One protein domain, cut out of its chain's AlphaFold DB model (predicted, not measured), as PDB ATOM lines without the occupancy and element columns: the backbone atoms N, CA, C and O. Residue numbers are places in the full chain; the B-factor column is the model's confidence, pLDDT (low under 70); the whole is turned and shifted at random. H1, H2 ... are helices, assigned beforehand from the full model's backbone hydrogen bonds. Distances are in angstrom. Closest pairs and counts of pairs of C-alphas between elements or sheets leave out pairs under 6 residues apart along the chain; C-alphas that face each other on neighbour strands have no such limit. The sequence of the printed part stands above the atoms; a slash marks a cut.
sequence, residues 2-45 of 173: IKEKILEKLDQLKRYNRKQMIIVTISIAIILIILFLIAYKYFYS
ATOM      1  N   ILE A   2     -44.332  13.779 -24.713       78.69
ATOM      2  CA  ILE A   2     -43.987  15.028 -25.453       78.69
ATOM      3  C   ILE A   2     -44.841  15.207 -26.724       78.69
ATOM      4  O   ILE A   2     -45.366  16.289 -26.965       78.69
ATOM      5  N   LYS A   3     -45.034  14.132 -27.502       78.00
ATOM      6  CA  LYS A   3     -45.848  14.157 -28.731       78.00
ATOM      7  C   LYS A   3     -47.312  14.537 -28.467       78.00
ATOM      8  O   LYS A   3     -47.866  15.340 -29.205       78.00
ATOM      9  N   GLU A   4     -47.904  14.024 -27.389       87.31
ATOM     10  CA  GLU A   4     -49.293  14.331 -27.002       87.31
ATOM     11  C   GLU A   4     -49.467  15.804 -26.613       87.31
ATOM     12  O   GLU A   4     -50.397  16.447 -27.085       87.31
ATOM     13  N   LYS A   5     -48.515  16.382 -25.863       80.44
ATOM     14  CA  LYS A   5     -48.522  17.820 -25.531       80.44
ATOM     15  C   LYS A   5     -48.395  18.728 -26.763       80.44
ATOM     16  O   LYS A   5     -48.925  19.836 -26.764       80.44
ATOM     17  N   ILE A   6     -47.683  18.285 -27.804       80.19
ATOM     18  CA  ILE A   6     -47.555  19.018 -29.077       80.19
ATOM     19  C   ILE A   6     -48.865  18.946 -29.875       80.19
ATOM     20  O   ILE A   6     -49.325  19.965 -30.388       80.19
ATOM     21  N   LEU A   7     -49.487  17.764 -29.937       78.94
ATOM     22  CA  LEU A   7     -50.772  17.541 -30.609       78.94
ATOM     23  C   LEU A   7     -51.913  18.345 -29.968       78.94
ATOM     24  O   LEU A   7     -52.719  18.933 -30.683       78.94
ATOM     25  N   GLU A   8     -51.934  18.453 -28.640       81.75
ATOM     26  CA  GLU A   8     -52.920  19.266 -27.918       81.75
ATOM     27  C   GLU A   8     -52.774  20.766 -28.229       81.75
ATOM     28  O   GLU A   8     -53.761  21.456 -28.489       81.75
ATOM     29  N   LYS A   9     -51.536  21.278 -28.297       75.69
ATOM     30  CA  LYS A   9     -51.263  22.670 -28.699       75.69
ATOM     31  C   LYS A   9     -51.635  22.953 -30.160       75.69
ATOM     32  O   LYS A   9     -52.062  24.065 -30.468       75.69
ATOM     33  N   LEU A  10     -51.501  21.966 -31.049       68.62
ATOM     34  CA  LEU A  10     -51.924  22.057 -32.453       68.62
ATOM     35  C   LEU A  10     -53.452  22.140 -32.595       68.62
ATOM     36  O   LEU A  10     -53.943  22.905 -33.426       68.62
ATOM     37  N   ASP A  11     -54.205  21.405 -31.774       73.56
ATOM     38  CA  ASP A  11     -55.673  21.419 -31.817       73.56
ATOM     39  C   ASP A  11     -56.259  22.710 -31.214       73.56
ATOM     40  O   ASP A  11     -57.215  23.287 -31.741       73.56
ATOM     41  N   GLN A  12     -55.604  23.260 -30.186       70.00
ATOM     42  CA  GLN A  12     -55.914  24.592 -29.648       70.00
ATOM     43  C   GLN A  12     -55.730  25.707 -30.693       70.00
ATOM     44  O   GLN A  12     -56.504  26.666 -30.707       70.00
ATOM     45  N   LEU A  13     -54.774  25.559 -31.618       64.75
ATOM     46  CA  LEU A  13     -54.523  26.514 -32.704       64.75
ATOM     47  C   LEU A  13     -55.657  26.542 -33.751       64.75
ATOM     48  O   LEU A  13     -55.920  27.581 -34.351       64.75
ATOM     49  N   LYS A  14     -56.371  25.423 -33.950       65.81
ATOM     50  CA  LYS A  14     -57.510  25.316 -34.886       65.81
ATOM     51  C   LYS A  14     -58.802  25.952 -34.375       65.81
ATOM     52  O   LYS A  14     -59.680  26.263 -35.177       65.81
ATOM     53  N   ARG A  15     -58.930  26.155 -33.060       70.88
ATOM     54  CA  ARG A  15     -60.078  26.836 -32.431       70.88
ATOM     55  C   ARG A  15     -59.975  28.362 -32.462       70.88
ATOM     56  O   ARG A  15     -60.874  29.048 -31.979       70.88
ATOM     57  N   TYR A  16     -58.896  28.899 -33.023       71.88
ATOM     58  CA  TYR A  16     -58.662  30.331 -33.109       71.88
ATOM     59  C   TYR A  16     -59.549  30.954 -34.197       71.88
ATOM     60  O   TYR A  16     -59.560  30.525 -35.352       71.88
ATOM     61  N   ASN A  17     -60.335  31.968 -33.831       76.50
ATOM     62  CA  ASN A  17     -61.282  32.595 -34.756       76.50
ATOM     63  C   ASN A  17     -60.537  33.266 -35.922       76.50
ATOM     64  O   ASN A  17     -59.446  33.801 -35.727       76.50
ATOM     65  N   ARG A  18     -61.142  33.332 -37.121       78.50
ATOM     66  CA  ARG A  18     -60.514  33.933 -38.326       78.50
ATOM     67  C   ARG A  18     -59.883  35.310 -38.061       78.50
ATOM     68  O   ARG A  18     -58.793  35.582 -38.547       78.50
ATOM     69  N   LYS A  19     -60.530  36.145 -37.236       78.00
ATOM     70  CA  LYS A  19     -60.006  37.461 -36.818       78.00
ATOM     71  C   LYS A  19     -58.693  37.359 -36.043       78.00
ATOM     72  O   LYS A  19     -57.794  38.160 -36.252       78.00
ATOM     73  N   GLN A  20     -58.584  36.376 -35.160       82.00
ATOM     74  CA  GLN A  20     -57.400  36.194 -34.344       82.00
ATOM     75  C   GLN A  20     -56.260  35.547 -35.162       82.00
ATOM     76  O   GLN A  20     -55.111  35.966 -35.039       82.00
ATOM     77  N   MET A  21     -56.567  34.633 -36.094       79.81
ATOM     78  CA  MET A  21     -55.578  34.092 -37.051       79.81
ATOM     79  C   MET A  21     -54.928  35.195 -37.903       79.81
ATOM     80  O   MET A  21     -53.718  35.168 -38.123       79.81
ATOM     81  N   ILE A  22     -55.708  36.198 -38.325       86.75
ATOM     82  CA  ILE A  22     -55.191  37.372 -39.046       86.75
ATOM     83  C   ILE A  22     -54.194  38.145 -38.172       86.75
ATOM     84  O   ILE A  22     -53.109  38.470 -38.645       86.75
ATOM     85  N   ILE A  23     -54.512  38.372 -36.892       87.69
ATOM     86  CA  ILE A  23     -53.621  39.074 -35.952       87.69
ATOM     87  C   ILE A  23     -52.289  38.329 -35.797       87.69
ATOM     88  O   ILE A  23     -51.238  38.942 -35.952       87.69
ATOM     89  N   VAL A  24     -52.310  37.009 -35.573       88.12
ATOM     90  CA  VAL A  24     -51.079  36.204 -35.426       88.12
ATOM     91  C   VAL A  24     -50.238  36.220 -36.703       88.12
ATOM     92  O   VAL A  24     -49.017  36.343 -36.635       88.12
ATOM     93  N   THR A  25     -50.879  36.159 -37.871       89.19
ATOM     94  CA  THR A  25     -50.176  36.199 -39.164       89.19
ATOM     95  C   THR A  25     -49.508  37.555 -39.388       89.19
ATOM     96  O   THR A  25     -48.349  37.612 -39.792       89.19
ATOM     97  N   ILE A  26     -50.204  38.647 -39.057       94.12
ATOM     98  CA  ILE A  26     -49.654  40.007 -39.112       94.12
ATOM     99  C   ILE A  26     -48.479  40.148 -38.139       94.12
ATOM    100  O   ILE A  26     -47.444  40.682 -38.522       94.12
ATOM    101  N   SER A  27     -48.583  39.625 -36.915       92.06
ATOM    102  CA  SER A  27     -47.483  39.665 -35.943       92.06
ATOM    103  C   SER A  27     -46.237  38.930 -36.440       92.06
ATOM    104  O   SER A  27     -45.135  39.457 -36.318       92.06
ATOM    105  N   ILE A  28     -46.395  37.751 -37.046       95.12
ATOM    106  CA  ILE A  28     -45.272  36.997 -37.626       95.12
ATOM    107  C   ILE A  28     -44.653  37.767 -38.799       95.12
ATOM    108  O   ILE A  28     -43.431  37.883 -38.870       95.12
ATOM    109  N   ALA A  29     -45.472  38.340 -39.684       95.06
ATOM    110  CA  ALA A  29     -44.984  39.147 -40.802       95.06
ATOM    111  C   ALA A  29     -44.208  40.388 -40.324       95.06
ATOM    112  O   ALA A  29     -43.142  40.680 -40.857       95.06
ATOM    113  N   ILE A  30     -44.689  41.072 -39.279       96.62
ATOM    114  CA  ILE A  30     -43.994  42.212 -38.663       96.62
ATOM    115  C   ILE A  30     -42.641  41.780 -38.094       96.62
ATOM    116  O   ILE A  30     -41.644  42.457 -38.322       96.62
ATOM    117  N   ILE A  31     -42.581  40.643 -37.394       96.56
ATOM    118  CA  ILE A  31     -41.321  40.111 -36.855       96.56
ATOM    119  C   ILE A  31     -40.333  39.809 -37.988       96.56
ATOM    120  O   ILE A  31     -39.163  40.164 -37.880       96.56
ATOM    121  N   LEU A  32     -40.795  39.211 -39.088       96.69
ATOM    122  CA  LEU A  32     -39.953  38.939 -40.254       96.69
ATOM    123  C   LEU A  32     -39.458  40.223 -40.923       96.69
ATOM    124  O   LEU A  32     -38.295  40.289 -41.299       96.69
ATOM    125  N   ILE A  33     -40.301  41.254 -41.019       96.62
ATOM    126  CA  ILE A  33     -39.910  42.570 -41.541       96.62
ATOM    127  C   ILE A  33     -38.862  43.218 -40.634       96.62
ATOM    128  O   ILE A  33     -37.862  43.718 -41.131       96.62
ATOM    129  N   ILE A  34     -39.038  43.172 -39.312       96.19
ATOM    130  CA  ILE A  34     -38.062  43.714 -38.356       96.19
ATOM    131  C   ILE A  34     -36.732  42.959 -38.458       96.19
ATOM    132  O   ILE A  34     -35.682  43.590 -38.522       96.19
ATOM    133  N   LEU A  35     -36.762  41.626 -38.527       95.88
ATOM    134  CA  LEU A  35     -35.558  40.813 -38.715       95.88
ATOM    135  C   LEU A  35     -34.880  41.104 -40.051       95.88
ATOM    136  O   LEU A  35     -33.660  41.207 -40.094       95.88
ATOM    137  N   PHE A  36     -35.657  41.286 -41.117       94.62
ATOM    138  CA  PHE A  36     -35.142  41.675 -42.421       94.62
ATOM    139  C   PHE A  36     -34.501  43.060 -42.374       94.62
ATOM    140  O   PHE A  36     -33.416  43.221 -42.905       94.62
ATOM    141  N   LEU A  37     -35.098  44.041 -41.692       94.12
ATOM    142  CA  LEU A  37     -34.514  45.375 -41.527       94.12
ATOM    143  C   LEU A  37     -33.241  45.354 -40.673       94.12
ATOM    144  O   LEU A  37     -32.292  46.062 -40.987       94.12
ATOM    145  N   ILE A  38     -33.192  44.533 -39.618       92.38
ATOM    146  CA  ILE A  38     -31.987  44.346 -38.796       92.38
ATOM    147  C   ILE A  38     -30.888  43.662 -39.610       92.38
ATOM    148  O   ILE A  38     -29.750  44.115 -39.582       92.38
ATOM    149  N   ALA A  39     -31.219  42.602 -40.349       88.69
ATOM    150  CA  ALA A  39     -30.282  41.898 -41.216       88.69
ATOM    151  C   ALA A  39     -29.822  42.781 -42.379       88.69
ATOM    152  O   ALA A  39     -28.641  42.795 -42.687       88.69
ATOM    153  N   TYR A  40     -30.725  43.565 -42.967       92.81
ATOM    154  CA  TYR A  40     -30.419  44.547 -44.000       92.81
ATOM    155  C   TYR A  40     -29.512  45.634 -43.444       92.81
ATOM    156  O   TYR A  40     -28.514  45.951 -44.067       92.81
ATOM    157  N   LYS A  41     -29.778  46.147 -42.237       85.75
ATOM    158  CA  LYS A  41     -28.842  47.044 -41.559       85.75
ATOM    159  C   LYS A  41     -27.498  46.349 -41.368       85.75
ATOM    160  O   LYS A  41     -26.493  46.937 -41.696       85.75
ATOM    161  N   TYR A  42     -27.452  45.122 -40.865       84.38
ATOM    162  CA  TYR A  42     -26.189  44.427 -40.601       84.38
ATOM    163  C   TYR A  42     -25.390  44.133 -41.879       84.38
ATOM    164  O   TYR A  42     -24.171  44.208 -41.873       84.38
ATOM    165  N   PHE A  43     -26.086  43.817 -42.968       82.12
ATOM    166  CA  PHE A  43     -25.512  43.481 -44.267       82.12
ATOM    167  C   PHE A  43     -25.153  44.717 -45.102       82.12
ATOM    168  O   PHE A  43     -24.225  44.669 -45.894       82.12
ATOM    169  N   TYR A  44     -25.885  45.819 -44.930       75.94
ATOM    170  CA  TYR A  44     -25.709  47.074 -45.669       75.94
ATOM    171  C   TYR A  44     -25.020  48.167 -44.827       75.94
ATOM    172  O   TYR A  44     -24.843  49.286 -45.297       75.94
ATOM    173  N   SER A  45     -24.638  47.867 -43.579       63.12
ATOM    174  CA  SER A  45     -23.874  48.751 -42.684       63.12
ATOM    175  C   SER A  45     -22.373  48.565 -42.888       63.12
ATOM    176  O   SER A  45     -21.639  48.350 -41.929       63.12
TER     177      SER A  45
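AT A GLANCE: This is residues 2 to 45 of the 173 residues of the protein "Competence protein" of Clostridium sp. CAG:793 (UniProt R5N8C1). Two helices make a wide, open L: the shorter arm H1 comes first, the chain turns the corner in a few residues, and the long arm H2 runs away from it. The two arms meet only through the link at the corner, and the space between them is empty. The printed part has 44 residues with two named helices, H1 then H2, and no named strand; the class is all helix. The whole is extended, with a radius of gyration of the C-alphas of 15.8 A, and flat, spanning 45 by 29 by 6 A.

HOW THE PARTS SIT: H1, residues 2 to 14, is joined to H2, residues 18 to 44, by a tight link of 3 residues, Arg 15 to Asn 17. The two helices are apart, with no C-alpha of the one within 8 A of the other. Residues 2 to 12 of H1 stand free, and so do residues 25 to 45, of which 25 to 44 belong to H2. In H2 every O i to N i+4 pair is within hydrogen-bond range; in H1 8 of 9 are.

IN THESE COORDINATES: H1 begins at C-alpha 2, at (-43.987, 15.028, -25.453), and ends at C-alpha 14, at (-57.510, 25.316, -34.886), a length of 19.4 A. H2 begins at C-alpha 18, at (-60.514, 33.933, -38.326), and ends at C-alpha 44, at (-25.709, 47.074, -45.669), a length of 37.9 A. From its first to its last C-alpha, x falls along H1 and rises along H2, while y rises along both.

THE WHOLE: The two C-alphas farthest apart are those of Glu 4 and Ser 45, at 45.6 A. The printed part, residues 2 to 45, has no cut. Its mean pLDDT is 83.7; residues 10, 13, 14 and 45 are under 70.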